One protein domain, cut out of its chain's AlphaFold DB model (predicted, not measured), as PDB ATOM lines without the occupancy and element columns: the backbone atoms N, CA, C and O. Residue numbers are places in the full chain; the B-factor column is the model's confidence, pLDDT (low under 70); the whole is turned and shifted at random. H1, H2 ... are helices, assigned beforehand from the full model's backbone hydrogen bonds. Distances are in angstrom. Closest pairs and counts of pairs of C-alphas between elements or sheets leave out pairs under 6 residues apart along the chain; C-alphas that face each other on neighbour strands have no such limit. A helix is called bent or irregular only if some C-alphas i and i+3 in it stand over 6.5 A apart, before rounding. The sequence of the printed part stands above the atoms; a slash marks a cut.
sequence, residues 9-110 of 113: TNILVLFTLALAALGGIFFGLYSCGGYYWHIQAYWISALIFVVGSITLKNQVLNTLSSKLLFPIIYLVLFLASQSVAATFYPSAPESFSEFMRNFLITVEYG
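Overview. This is residues 9 to 110 of the 113 residues of an uncharacterized protein of Shewanella oneidensis (UniProt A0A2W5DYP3). Three long helices, H1, H2 and H3, form an up-and-down bundle, each running against the one before it in the chain, and a shorter fourth, H4, packs at a steep slant on the last part of H3. H1 and H3 lie side by side, while H2 meets H3 with residues 50 to 54 alone. The printed part has 102 residues with four named helices, H1, H2, H3 and H4 along the chain, and no named strand: all helix. It is only just compact, close to loose, with a radius of gyration of the C-alphas of 15.2 A, and elongated, spanning 46 by 29 by 21 A.

Along the chain. H3, the longest helix, covers residues 64 to 86 and is 33.7 A long, from C-alpha 64 at (-3.794, 26.944, 4.824). It has a kink of 28 degrees near residue 72 and is only just irregular: C-alphas 68 and 71 are 6.6 A apart. H1, residues 9 to 30, is 31.0 A long and begins at (6.071, 36.829, 13.362). H2, residues 36 to 55, is 28.7 A long. H4, residues 96 to 109, is 19.7 A long and ends at (4.308, 44.799, -21.139).

Arrangement. H3 is the hub and touches the three other helices. It touches H1 at a shallow tilt of 27 degrees, the same way; their closest C-alphas, of Gly 24 and Gln 82, are 3.9 A apart. H2 and H3 form a helical hairpin at 28 degrees, with C-alphas of Ile 54 and Lys 67 closest at 5.5 A. H1 and H2 form another at 19 degrees, with Val 13 and Ser 53 closest, their C-alphas 5.4 A apart. Residues 103 to 107 of H4 touch residues 79 to 86 of H3 at a steep tilt of 58 degrees, opposite ways; the closest C-alphas, of Ser 83 and Thr 106, are 5.4 A apart. H4 is apart from H1 and H2. Every O i to N i+4 pair is within hydrogen-bond range in H2 and H4, against 17 of 18 in H1 and 17 of 19 in H3.

Size, cuts and confidence. The two farthest C-alphas, of Lys 57 and Glu 94, are 46.6 A apart. The printed part has no cut; the link from H1 to H2 is tight, and those from H2 to H3 and from H3 to H4 are short. Mean pLDDT of the printed part is 91.7, with residues 33 to 34 under 70.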
ATOM      1  N   THR A   9       6.518  37.541  14.564       83.06
ATOM      2  CA  THR A   9       6.071  36.829  13.362       83.06
ATOM      3  C   THR A   9       4.946  37.541  12.604       83.06
ATOM      4  O   THR A   9       4.846  37.374  11.395       83.06
ATOM      5  N   ASN A  10       4.133  38.375  13.263       86.56
ATOM      6  CA  ASN A  10       3.166  39.246  12.582       86.56
ATOM      7  C   ASN A  10       3.881  40.446  11.932       86.56
ATOM      8  O   ASN A  10       3.504  40.865  10.839       86.56
ATOM      9  N   ILE A  11       4.934  40.962  12.576       89.88
ATOM     10  CA  ILE A  11       5.787  42.027  12.025       89.88
ATOM     11  C   ILE A  11       6.466  41.554  10.737       89.88
ATOM     12  O   ILE A  11       6.506  42.304   9.770       89.88
ATOM     13  N   LEU A  12       6.923  40.298  10.684       92.94
ATOM     14  CA  LEU A  12       7.514  39.718   9.476       92.94
ATOM     15  C   LEU A  12       6.555  39.750   8.277       92.94
ATOM     16  O   LEU A  12       6.965  40.121   7.180       92.94
ATOM     17  N   VAL A  13       5.278  39.412   8.483       93.62
ATOM     18  CA  VAL A  13       4.255  39.450   7.422       93.62
ATOM     19  C   VAL A  13       4.070  40.877   6.901       93.62
ATOM     20  O   VAL A  13       4.068  41.096   5.692       93.62
ATOM     21  N   LEU A  14       3.974  41.858   7.805       93.88
ATOM     22  CA  LEU A  14       3.850  43.274   7.438       93.88
ATOM     23  C   LEU A  14       5.095  43.789   6.712       93.88
ATOM     24  O   LEU A  14       4.973  44.456   5.689       93.88
ATOM     25  N   PHE A  15       6.282  43.443   7.207       95.19
ATOM     26  CA  PHE A  15       7.550  43.788   6.573       95.19
ATOM     27  C   PHE A  15       7.643  43.201   5.164       95.19
ATOM     28  O   PHE A  15       8.043  43.885   4.230       95.19
ATOM     29  N   THR A  16       7.205  41.955   4.991       96.56
ATOM     30  CA  THR A  16       7.185  41.283   3.689       96.56
ATOM     31  C   THR A  16       6.248  42.005   2.715       96.56
ATOM     32  O   THR A  16       6.627  42.261   1.578       96.56
ATOM     33  N   LEU A  17       5.059  42.429   3.151       96.81
ATOM     34  CA  LEU A  17       4.160  43.234   2.312       96.81
ATOM     35  C   LEU A  17       4.736  44.621   1.991       96.81
ATOM     36  O   LEU A  17       4.625  45.084   0.858       96.81
ATOM     37  N   ALA A  18       5.395  45.269   2.955       96.75
ATOM     38  CA  ALA A  18       6.088  46.532   2.715       96.75
ATOM     39  C   ALA A  18       7.214  46.365   1.683       96.75
ATOM     40  O   ALA A  18       7.369  47.210   0.804       96.75
ATOM     41  N   LEU A  19       7.949  45.249   1.735       96.75
ATOM     42  CA  LEU A  19       8.985  44.911   0.763       96.75
ATOM     43  C   LEU A  19       8.410  44.720  -0.650       96.75
ATOM     44  O   LEU A  19       9.049  45.136  -1.615       96.75
ATOM     45  N   ALA A  20       7.215  44.134  -0.786       97.44
ATOM     46  CA  ALA A  20       6.507  44.051  -2.069       97.44
ATOM     47  C   ALA A  20       6.191  45.449  -2.617       97.44
ATOM     48  O   ALA A  20       6.568  45.777  -3.738       97.44
ATOM     49  N   ALA A  21       5.562  46.296  -1.797       97.38
ATOM     50  CA  ALA A  21       5.154  47.636  -2.205       97.38
ATOM     51  C   ALA A  21       6.358  48.513  -2.590       97.38
ATOM     52  O   ALA A  21       6.395  49.047  -3.698       97.38
ATOM     53  N   LEU A  22       7.355  48.617  -1.704       96.25
ATOM     54  CA  LEU A  22       8.556  49.433  -1.907       96.25
ATOM     55  C   LEU A  22       9.437  48.895  -3.033       96.25
ATOM     56  O   LEU A  22       9.962  49.679  -3.820       96.25
ATOM     57  N   GLY A  23       9.573  47.570  -3.130       94.69
ATOM     58  CA  GLY A  23      10.278  46.925  -4.231       94.69
ATOM     59  C   GLY A  23       9.626  47.258  -5.564       94.69
ATOM     60  O   GLY A  23      10.305  47.740  -6.463       94.69
ATOM     61  N   GLY A  24       8.306  47.087  -5.666       94.06
ATOM     62  CA  GLY A  24       7.583  47.436  -6.881       94.06
ATOM     63  C   GLY A  24       7.747  48.913  -7.231       94.06
ATOM     64  O   GLY A  24       8.100  49.204  -8.362       94.06
ATOM     65  N   ILE A  25       7.650  49.845  -6.274       94.12
ATOM     66  CA  ILE A  25       7.891  51.279  -6.537       94.12
ATOM     67  C   ILE A  25       9.298  51.525  -7.095       94.12
ATOM     68  O   ILE A  25       9.453  52.183  -8.123       94.12
ATOM     69  N   PHE A  26      10.324  50.978  -6.439       92.62
ATOM     70  CA  PHE A  26      11.714  51.143  -6.862       92.62
ATOM     71  C   PHE A  26      11.935  50.599  -8.279       92.62
ATOM     72  O   PHE A  26      12.475  51.288  -9.142       92.62
ATOM     73  N   PHE A  27      11.458  49.386  -8.552       91.81
ATOM     74  CA  PHE A  27      11.566  48.789  -9.878       91.81
ATOM     75  C   PHE A  27      10.569  49.393 -10.882       91.81
ATOM     76  O   PHE A  27      10.768  49.261 -12.079       91.81
ATOM     77  N   GLY A  28       9.526  50.105 -10.475       90.12
ATOM     78  CA  GLY A  28       8.695  50.877 -11.402       90.12
ATOM     79  C   GLY A  28       9.461  52.077 -11.950       90.12
ATOM     80  O   GLY A  28       9.445  52.326 -13.147       90.12
ATOM     81  N   LEU A  29      10.202  52.769 -11.083       88.56
ATOM     82  CA  LEU A  29      10.926  53.995 -11.431       88.56
ATOM     83  C   LEU A  29      12.291  53.752 -12.091       88.56
ATOM     84  O   LEU A  29      12.753  54.594 -12.854       88.56
ATOM     85  N   TYR A  30      12.972  52.645 -11.776       83.00
ATOM     86  CA  TYR A  30      14.397  52.481 -12.112       83.00
ATOM     87  C   TYR A  30      14.743  51.186 -12.867       83.00
ATOM     88  O   TYR A  30      15.921  50.882 -13.046       83.00
ATOM     89  N   SER A  31      13.762  50.403 -13.336       70.75
ATOM     90  CA  SER A  31      14.052  49.119 -14.014       70.75
ATOM     91  C   SER A  31      14.777  49.255 -15.351       70.75
ATOM     92  O   SER A  31      15.509  48.349 -15.757       70.75
ATOM     93  N   CYS A  32      14.589  50.372 -16.047       71.94
ATOM     94  CA  CYS A  32      14.999  50.523 -17.438       71.94
ATOM     95  C   CYS A  32      16.416  51.105 -17.511       71.94
ATOM     96  O   CYS A  32      16.599  52.287 -17.779       71.94
ATOM     97  N   GLY A  33      17.438  50.293 -17.198       62.56
ATOM     98  CA  GLY A  33      18.824  50.789 -17.203       62.56
ATOM     99  C   GLY A  33      19.907  49.911 -16.566       62.56
ATOM    100  O   GLY A  33      20.766  50.432 -15.867       62.56
ATOM    101  N   GLY A  34      19.899  48.589 -16.780       61.44
ATOM    102  CA  GLY A  34      21.013  47.715 -16.354       61.44
ATOM    103  C   GLY A  34      20.938  47.174 -14.917       61.44
ATOM    104  O   GLY A  34      21.891  46.572 -14.427       61.44
ATOM    105  N   TYR A  35      19.789  47.303 -14.250       73.06
ATOM    106  CA  TYR A  35      19.559  46.852 -12.867       73.06
ATOM    107  C   TYR A  35      19.254  45.348 -12.727       73.06
ATOM    108  O   TYR A  35      18.660  44.916 -11.738       73.06
ATOM    109  N   TYR A  36      19.688  44.522 -13.683       78.56
ATOM    110  CA  TYR A  36      19.373  43.090 -13.709       78.56
ATOM    111  C   TYR A  36      19.806  42.354 -12.428       78.56
ATOM    112  O   TYR A  36      19.067  41.537 -11.883       78.56
ATOM    113  N   TRP A  37      20.974  42.687 -11.879       83.88
ATOM    114  CA  TRP A  37      21.440  42.055 -10.643       83.88
ATOM    115  C   TRP A  37      20.633  42.493  -9.406       83.88
ATOM    116  O   TRP A  37      20.436  41.696  -8.492       83.88
ATOM    117  N   HIS A  38      20.108  43.726  -9.383       88.38
ATOM    118  CA  HIS A  38      19.280  44.218  -8.278       88.38
ATOM    119  C   HIS A  38      17.929  43.511  -8.244       88.38
ATOM    120  O   HIS A  38      17.471  43.131  -7.170       88.38
ATOM    121  N   ILE A  39      17.302  43.300  -9.408       88.38
ATOM    122  CA  ILE A  39      16.023  42.584  -9.468       88.38
ATOM    123  C   ILE A  39      16.200  41.112  -9.075       88.38
ATOM    124  O   ILE A  39      15.373  40.571  -8.347       88.38
ATOM    125  N   GLN A  40      17.319  40.478  -9.444       90.62
ATOM    126  CA  GLN A  40      17.649  39.131  -8.970       90.62
ATOM    127  C   GLN A  40      17.850  39.081  -7.449       90.62
ATOM    128  O   GLN A  40      17.253  38.239  -6.779       90.62
ATOM    129  N   ALA A  41      18.653  39.993  -6.890       92.69
ATOM    130  CA  ALA A  41      18.882  40.074  -5.447       92.69
ATOM    131  C   ALA A  41      17.575  40.333  -4.680       92.69
ATOM    132  O   ALA A  41      17.316  39.705  -3.649       92.69
ATOM    133  N   TYR A  42      16.719  41.200  -5.225       94.75
ATOM    134  CA  TYR A  42      15.386  41.447  -4.700       94.75
ATOM    135  C   TYR A  42      14.558  40.166  -4.665       94.75
ATOM    136  O   TYR A  42      14.089  39.800  -3.592       94.75
ATOM    137  N   TRP A  43      14.432  39.442  -5.781       94.88
ATOM    138  CA  TRP A  43      13.624  38.220  -5.832       94.88
ATOM    139  C   TRP A  43      14.122  37.124  -4.887       94.88
ATOM    140  O   TRP A  43      13.307  36.444  -4.262       94.88
ATOM    141  N   ILE A  44      15.439  36.986  -4.708       96.19
ATOM    142  CA  ILE A  44      16.011  36.063  -3.716       96.19
ATOM    143  C   ILE A  44      15.587  36.474  -2.301       96.19
ATOM    144  O   ILE A  44      15.103  35.643  -1.531       96.19
ATOM    145  N   SER A  45      15.720  37.759  -1.955       95.06
ATOM    146  CA  SER A  45      15.307  38.255  -0.638       95.06
ATOM    147  C   SER A  45      13.796  38.108  -0.417       95.06
ATOM    148  O   SER A  45      13.369  37.595   0.616       95.06
ATOM    149  N   ALA A  46      12.987  38.460  -1.418       96.12
ATOM    150  CA  ALA A  46      11.538  38.327  -1.427       96.12
ATOM    151  C   ALA A  46      11.112  36.887  -1.136       96.12
ATOM    152  O   ALA A  46      10.279  36.653  -0.260       96.12
ATOM    153  N   LEU A  47      11.739  35.917  -1.806       97.19
ATOM    154  CA  LEU A  47      11.480  34.499  -1.590       97.19
ATOM    155  C   LEU A  47      11.747  34.095  -0.135       97.19
ATOM    156  O   LEU A  47      10.902  33.443   0.477       97.19
ATOM    157  N   ILE A  48      12.874  34.520   0.442       96.81
ATOM    158  CA  ILE A  48      13.218  34.235   1.844       96.81
ATOM    159  C   ILE A  48      12.148  34.797   2.791       96.81
ATOM    160  O   ILE A  48      11.678  34.085   3.682       96.81
ATOM    161  N   PHE A  49      11.718  36.043   2.587       96.31
ATOM    162  CA  PHE A  49      10.713  36.696   3.431       96.31
ATOM    163  C   PHE A  49       9.315  36.075   3.294       96.31
ATOM    164  O   PHE A  49       8.622  35.877   4.297       96.31
ATOM    165  N   VAL A  50       8.912  35.701   2.077       96.88
ATOM    166  CA  VAL A  50       7.634  35.023   1.815       96.88
ATOM    167  C   VAL A  50       7.622  33.630   2.445       96.88
ATOM    168  O   VAL A  50       6.691  33.297   3.182       96.88
ATOM    169  N   VAL A  51       8.675  32.836   2.232       96.06
ATOM    170  CA  VAL A  51       8.807  31.505   2.839       96.06
ATOM    171  C   VAL A  51       8.849  31.613   4.362       96.06
ATOM    172  O   VAL A  51       8.129  30.881   5.043       96.06
ATOM    173  N   GLY A  52       9.613  32.558   4.916       94.25
ATOM    174  CA  GLY A  52       9.653  32.833   6.355       94.25
ATOM    175  C   GLY A  52       8.275  33.175   6.929       94.25
ATOM    176  O   GLY A  52       7.863  32.611   7.942       94.25
ATOM    177  N   SER A  53       7.515  34.029   6.244       94.19
ATOM    178  CA  SER A  53       6.153  34.407   6.643       94.19
ATOM    179  C   SER A  53       5.184  33.219   6.664       94.19
ATOM    180  O   SER A  53       4.334  33.128   7.548       94.19
ATOM    181  N   ILE A  54       5.312  32.280   5.724       94.81
ATOM    182  CA  ILE A  54       4.417  31.117   5.595       94.81
ATOM    183  C   ILE A  54       4.791  29.988   6.562       94.81
ATOM    184  O   ILE A  54       3.913  29.313   7.120       94.81
ATOM    185  N   THR A  55       6.088  29.754   6.747       92.75
ATOM    186  CA  THR A  55       6.619  28.662   7.575       92.75
ATOM    187  C   THR A  55       6.487  28.962   9.062       92.75
ATOM    188  O   THR A  55       6.101  28.084   9.837       92.75
ATOM    189  N   LEU A  56       6.726  30.209   9.473       90.00
ATOM    190  CA  LEU A  56       6.647  30.602  10.873       90.00
ATOM    191  C   LEU A  56       5.198  30.736  11.344       90.00
ATOM    192  O   LEU A  56       4.337  31.322  10.685       90.00
ATOM    193  N   LYS A  57       4.923  30.228  12.548       86.69
ATOM    194  CA  LYS A  57       3.601  30.334  13.168       86.69
ATOM    195  C   LYS A  57       3.288  31.801  13.479       86.69
ATOM    196  O   LYS A  57       3.941  32.439  14.307       86.69
ATOM    197  N   ASN A  58       2.252  32.328  12.842       87.94
ATOM    198  CA  ASN A  58       1.785  33.695  13.036       87.94
ATOM    199  C   ASN A  58       0.249  33.742  13.060       87.94
ATOM    200  O   ASN A  58      -0.416  32.757  12.741       87.94
ATOM    201  N   GLN A  59      -0.316  34.849  13.546       86.62
ATOM    202  CA  GLN A  59      -1.773  34.982  13.695       86.62
ATOM    203  C   GLN A  59      -2.459  35.417  12.399       86.62
ATOM    204  O   GLN A  59      -3.659  35.197  12.263       86.62
ATOM    205  N   VAL A  60      -1.709  36.028  11.480       86.81
ATOM    206  CA  VAL A  60      -2.223  36.575  10.218       86.81
ATOM    207  C   VAL A  60      -2.439  35.460   9.190       86.81
ATOM    208  O   VAL A  60      -3.493  35.377   8.574       86.81
ATOM    209  N   LEU A  61      -1.465  34.561   9.060       90.19
ATOM    210  CA  LEU A  61      -1.439  33.416   8.152       90.19
ATOM    211  C   LEU A  61      -1.730  32.114   8.915       90.19
ATOM    212  O   LEU A  61      -0.939  31.166   8.931       90.19
ATOM    213  N   ASN A  62      -2.854  32.103   9.630       90.06
ATOM    214  CA  ASN A  62      -3.248  31.012  10.523       90.06
ATOM    215  C   ASN A  62      -3.925  29.832   9.802       90.06
ATOM    216  O   ASN A  62      -3.981  28.738  10.361       90.06
ATOM    217  N   THR A  63      -4.420  30.032   8.580       92.25
ATOM    218  CA  THR A  63      -5.094  29.005   7.770       92.25
ATOM    219  C   THR A  63      -4.253  28.608   6.563       92.25
ATOM    220  O   THR A  63      -3.466  29.404   6.048       92.25
ATOM    221  N   LEU A  64      -4.453  27.390   6.055       91.69
ATOM    222  CA  LEU A  64      -3.794  26.944   4.824       91.69
ATOM    223  C   LEU A  64      -4.119  27.873   3.644       91.69
ATOM    224  O   LEU A  64      -3.214  28.274   2.919       91.69
ATOM    225  N   SER A  65      -5.377  28.302   3.513       93.81
ATOM    226  CA  SER A  65      -5.806  29.251   2.480       93.81
ATOM    227  C   SER A  65      -5.052  30.577   2.565       93.81
ATOM    228  O   SER A  65      -4.552  31.050   1.553       93.81
ATOM    229  N   SER A  66      -4.890  31.151   3.764       93.38
ATOM    230  CA  SER A  66      -4.120  32.392   3.932       93.38
ATOM    231  C   SER A  66      -2.649  32.231   3.535       93.38
ATOM    232  O   SER A  66      -2.090  33.109   2.889       93.38
ATOM    233  N   LYS A  67      -2.040  31.079   3.838       93.69
ATOM    234  CA  LYS A  67      -0.661  30.758   3.451       93.69
ATOM    235  C   LYS A  67      -0.490  30.582   1.942       93.69
ATOM    236  O   LYS A  67       0.534  30.991   1.413       93.69
ATOM    237  N   LEU A  68      -1.480  29.998   1.266       93.81
ATOM    238  CA  LEU A  68      -1.486  29.830  -0.191       93.81
ATOM    239  C   LEU A  68      -1.765  31.145  -0.928       93.81
ATOM    240  O   LEU A  68      -1.164  31.408  -1.964       93.81
ATOM    241  N   LEU A  69      -2.647  31.988  -0.385       95.94
ATOM    242  CA  LEU A  69      -2.961  33.297  -0.957       95.94
ATOM    243  C   LEU A  69      -1.846  34.318  -0.730       95.94
ATOM    244  O   LEU A  69      -1.699  35.235  -1.529       95.94
ATOM    245  N   PHE A  70      -1.053  34.183   0.333       96.50
ATOM    246  CA  PHE A  70      -0.044  35.179   0.686       96.50
ATOM    247  C   PHE A  70       1.010  35.438  -0.411       96.50
ATOM    248  O   PHE A  70       1.210  36.607  -0.738       96.50
ATOM    249  N   PRO A  71       1.628  34.424  -1.054       96.62
ATOM    250  CA  PRO A  71       2.492  34.637  -2.218       96.62
ATOM    251  C   PRO A  71       1.789  35.347  -3.377       96.62
ATOM    252  O   PRO A  71       2.388  36.192  -4.033       96.62
ATOM    253  N   ILE A  72       0.515  35.027  -3.621       97.31
ATOM    254  CA  ILE A  72      -0.271  35.641  -4.698       97.31
ATOM    255  C   ILE A  72      -0.488  37.122  -4.390       97.31
ATOM    256  O   ILE A  72      -0.221  37.972  -5.233       97.31
ATOM    257  N   ILE A  73      -0.903  37.440  -3.163       97.12
ATOM    258  CA  ILE A  73      -1.075  38.819  -2.689       97.12
ATOM    259  C   ILE A  73       0.247  39.582  -2.772       97.12
ATOM    260  O   ILE A  73       0.252  40.726  -3.212       97.12
ATOM    261  N   TYR A  74       1.362  38.957  -2.387       97.56
ATOM    262  CA  TYR A  74       2.693  39.553  -2.495       97.56
ATOM    263  C   TYR A  74       3.020  39.939  -3.941       97.56
ATOM    264  O   TYR A  74       3.388  41.082  -4.202       97.56
ATOM    265  N   LEU A  75       2.850  39.004  -4.882       96.69
ATOM    266  CA  LEU A  75       3.126  39.238  -6.300       96.69
ATOM    267  C   LEU A  75       2.207  40.307  -6.889       96.69
ATOM    268  O   LEU A  75       2.686  41.212  -7.565       96.69
ATOM    269  N   VAL A  76       0.907  40.243  -6.599       96.94
ATOM    270  CA  VAL A  76      -0.064  41.249  -7.055       96.94
ATOM    271  C   VAL A  76       0.288  42.624  -6.503       96.94
ATOM    272  O   VAL A  76       0.262  43.595  -7.250       96.94
ATOM    273  N   LEU A  77       0.655  42.723  -5.223       97.50
ATOM    274  CA  LEU A  77       1.042  43.988  -4.607       97.50
ATOM    275  C   LEU A  77       2.312  44.563  -5.242       97.50
ATOM    276  O   LEU A  77       2.343  45.756  -5.529       97.50
ATOM    277  N   PHE A  78       3.321  43.723  -5.491       96.44
ATOM    278  CA  PHE A  78       4.546  44.119  -6.184       96.44
ATOM    279  C   PHE A  78       4.258  44.632  -7.600       96.44
ATOM    280  O   PHE A  78       4.684  45.727  -7.955       96.44
ATOM    281  N   LEU A  79       3.508  43.870  -8.402       94.94
ATOM    282  CA  LEU A  79       3.187  44.241  -9.783       94.94
ATOM    283  C   LEU A  79       2.304  45.488  -9.844       94.94
ATOM    284  O   LEU A  79       2.516  46.351 -10.693       94.94
ATOM    285  N   ALA A  80       1.340  45.617  -8.931       95.69
ATOM    286  CA  ALA A  80       0.483  46.790  -8.850       95.69
ATOM    287  C   ALA A  80       1.291  48.040  -8.486       95.69
ATOM    288  O   ALA A  80       1.169  49.057  -9.165       95.69
ATOM    289  N   SER A  81       2.141  47.977  -7.455       96.56
ATOM    290  CA  SER A  81       2.952  49.132  -7.064       96.56
ATOM    291  C   SER A  81       4.010  49.475  -8.115       96.56
ATOM    292  O   SER A  81       4.246  50.656  -8.358       96.56
ATOM    293  N   GLN A  82       4.575  48.473  -8.792       94.62
ATOM    294  CA  GLN A  82       5.453  48.659  -9.947       94.62
ATOM    295  C   GLN A  82       4.743  49.361 -11.095       94.62
ATOM    296  O   GLN A  82       5.263  50.346 -11.612       94.62
ATOM    297  N   SER A  83       3.549  48.896 -11.454       93.62
ATOM    298  CA  SER A  83       2.787  49.464 -12.562       93.62
ATOM    299  C   SER A  83       2.366  50.897 -12.279       93.62
ATOM    300  O   SER A  83       2.516  51.758 -13.135       93.62
ATOM    301  N   VAL A  84       1.913  51.182 -11.053       95.19
ATOM    302  CA  VAL A  84       1.610  52.553 -10.627       95.19
ATOM    303  C   VAL A  84       2.858  53.425 -10.700       95.19
ATOM    304  O   VAL A  84       2.805  54.495 -11.297       95.19
ATOM    305  N   ALA A  85       3.978  52.992 -10.123       93.94
ATOM    306  CA  ALA A  85       5.184  53.809 -10.068       93.94
ATOM    307  C   ALA A  85       5.789  54.073 -11.454       93.94
ATOM    308  O   ALA A  85       6.231  55.189 -11.713       93.94
ATOM    309  N   ALA A  86       5.746  53.093 -12.358       91.62
ATOM    310  CA  ALA A  86       6.232  53.244 -13.727       91.62
ATOM    311  C   ALA A  86       5.502  54.348 -14.503       91.62
ATOM    312  O   ALA A  86       6.130  55.047 -15.288       91.62
ATOM    313  N   THR A  87       4.210  54.585 -14.235       93.38
ATOM    314  CA  THR A  87       3.475  55.678 -14.904       93.38
ATOM    315  C   THR A  87       4.044  57.069 -14.628       93.38
ATOM    316  O   THR A  87       3.742  57.992 -15.377       93.38
ATOM    317  N   PHE A  88       4.849  57.227 -13.571       91.12
ATOM    318  CA  PHE A  88       5.484  58.488 -13.189       91.12
ATOM    319  C   PHE A  88       6.926  58.619 -13.703       91.12
ATOM    320  O   PHE A  88       7.604  59.587 -13.353       91.12
ATOM    321  N   TYR A  89       7.413  57.665 -14.502       86.00
ATOM    322  CA  TYR A  89       8.756  57.679 -15.076       86.00
ATOM    323  C   TYR A  89       8.708  57.739 -16.615       86.00
ATOM    324  O   TYR A  89       7.935  56.999 -17.218       86.00
ATOM    325  N   PRO A  90       9.530  58.581 -17.281       85.38
ATOM    326  CA  PRO A  90      10.484  59.547 -16.716       85.38
ATOM    327  C   PRO A  90       9.829  60.844 -16.208       85.38
ATOM    328  O   PRO A  90      10.498  61.663 -15.577       85.38
ATOM    329  N   SER A  91       8.541  61.043 -16.481       87.62
ATOM    330  CA  SER A  91       7.770  62.215 -16.074       87.62
ATOM    331  C   SER A  91       6.378  61.807 -15.602       87.62
ATOM    332  O   SER A  91       5.838  60.795 -16.043       87.62
ATOM    333  N   ALA A  92       5.786  62.612 -14.719       91.06
ATOM    334  CA  ALA A  92       4.417  62.400 -14.270       91.06
ATOM    335  C   ALA A  92       3.421  62.551 -15.439       91.06
ATOM    336  O   ALA A  92       3.641  63.401 -16.305       91.06
ATOM    337  N   PRO A  93       2.323  61.774 -15.455       92.94
ATOM    338  CA  PRO A  93       1.287  61.911 -16.472       92.94
ATOM    339  C   PRO A  93       0.554  63.248 -16.308       92.94
ATOM    340  O   PRO A  93       0.272  63.676 -15.186       92.94
ATOM    341  N   GLU A  94       0.191  63.893 -17.415       95.94
ATOM    342  CA  GLU A  94      -0.478  65.201 -17.403       95.94
ATOM    343  C   GLU A  94      -1.978  65.087 -17.096       95.94
ATOM    344  O   GLU A  94      -2.642  66.063 -16.743       95.94
ATOM    345  N   SER A  95      -2.540  63.884 -17.232       96.19
ATOM    346  CA  SER A  95      -3.966  63.626 -17.052       96.19
ATOM    347  C   SER A  95      -4.249  62.224 -16.518       96.19
ATOM    348  O   SER A  95      -3.457  61.294 -16.672       96.19
ATOM    349  N   PHE A  96      -5.443  62.035 -15.950       95.25
ATOM    350  CA  PHE A  96      -5.898  60.714 -15.508       95.25
ATOM    351  C   PHE A  96      -6.038  59.716 -16.673       95.25
ATOM    352  O   PHE A  96      -5.742  58.534 -16.515       95.25
ATOM    353  N   SER A  97      -6.448  60.177 -17.859       96.31
ATOM    354  CA  SER A  97      -6.513  59.331 -19.058       96.31
ATOM    355  C   SER A  97      -5.137  58.830 -19.486       96.31
ATOM    356  O   SER A  97      -4.997  57.670 -19.866       96.31
ATOM    357  N   GLU A  98      -4.120  59.686 -19.398       93.69
ATOM    358  CA  GLU A  98      -2.741  59.299 -19.682       93.69
ATOM    359  C   GLU A  98      -2.203  58.332 -18.627       93.69
ATOM    360  O   GLU A  98      -1.640  57.303 -18.992       93.69
ATOM    361  N   PHE A  99      -2.467  58.595 -17.342       95.69
ATOM    362  CA  PHE A  99      -2.147  57.666 -16.258       95.69
ATOM    363  C   PHE A  99      -2.735  56.274 -16.519       95.69
ATOM    364  O   PHE A  99      -2.007  55.288 -16.484       95.69
ATOM    365  N   MET A 100      -4.033  56.180 -16.828       96.44
ATOM    366  CA  MET A 100      -4.696  54.893 -17.060       96.44
ATOM    367  C   MET A 100      -4.158  54.170 -18.294       96.44
ATOM    368  O   MET A 100      -3.981  52.953 -18.255       96.44
ATOM    369  N   ARG A 101      -3.871  54.903 -19.377       93.94
ATOM    370  CA  ARG A 101      -3.250  54.335 -20.579       93.94
ATOM    371  C   ARG A 101      -1.879  53.747 -20.250       93.94
ATOM    372  O   ARG A 101      -1.635  52.585 -20.562       93.94
ATOM    373  N   ASN A 102      -1.019  54.521 -19.593       92.06
ATOM    374  CA  ASN A 102       0.339  54.098 -19.258       92.06
ATOM    375  C   ASN A 102       0.320  52.942 -18.247       92.06
ATOM    376  O   ASN A 102       1.055  51.979 -18.411       92.06
ATOM    377  N   PHE A 103      -0.583  52.976 -17.260       93.88
ATOM    378  CA  PHE A 103      -0.764  51.893 -16.293       93.88
ATOM    379  C   PHE A 103      -1.115  50.568 -16.978       93.88
ATOM    380  O   PHE A 103      -0.496  49.550 -16.684       93.88
ATOM    381  N   LEU A 104      -2.082  50.569 -17.902       94.12
ATOM    382  CA  LEU A 104      -2.490  49.357 -18.619       94.12
ATOM    383  C   LEU A 104      -1.361  48.807 -19.499       94.12
ATOM    384  O   LEU A 104      -1.119  47.603 -19.477       94.12
ATOM    385  N   ILE A 105      -0.638  49.686 -20.202       91.75
ATOM    386  CA  ILE A 105       0.554  49.309 -20.975       91.75
ATOM    387  C   ILE A 105       1.592  48.661 -20.055       91.75
ATOM    388  O   ILE A 105       2.088  47.579 -20.355       91.75
ATOM    389  N   THR A 106       1.879  49.266 -18.900       90.50
ATOM    390  CA  THR A 106       2.843  48.705 -17.952       90.50
ATOM    391  C   THR A 106       2.394  47.364 -17.370       90.50
ATOM    392  O   THR A 106       3.223  46.479 -17.173       90.50
ATOM    393  N   VAL A 107       1.102  47.182 -17.095       91.50
ATOM    394  CA  VAL A 107       0.579  45.899 -16.600       91.50
ATOM    395  C   VAL A 107       0.786  44.786 -17.629       91.50
ATOM    396  O   VAL A 107       1.095  43.658 -17.252       91.50
ATOM    397  N   GLU A 108       0.615  45.090 -18.915       92.19
ATOM    398  CA  GLU A 108       0.708  44.106 -19.995       92.19
ATOM    399  C   GLU A 108       2.157  43.821 -20.417       92.19
ATOM    400  O   GLU A 108       2.536  42.665 -20.603       92.19
ATOM    401  N   TYR A 109       2.978  44.866 -20.527       89.00
ATOM    402  CA  TYR A 109       4.308  44.799 -21.139       89.00
ATOM    403  C   TYR A 109       5.462  45.047 -20.152       89.00
ATOM    404  O   TYR A 109       6.630  44.855 -20.495       89.00
ATOM    405  N   GLY A 110       5.160  45.419 -18.908       85.56
ATOM    406  CA  GLY A 110       6.142  45.734 -17.872       85.56
ATOM    407  C   GLY A 110       6.568  47.212 -17.845       85.56
ATOM    408  O   GLY A 110       6.153  48.011 -18.682       85.56
TER     409      GLY A 110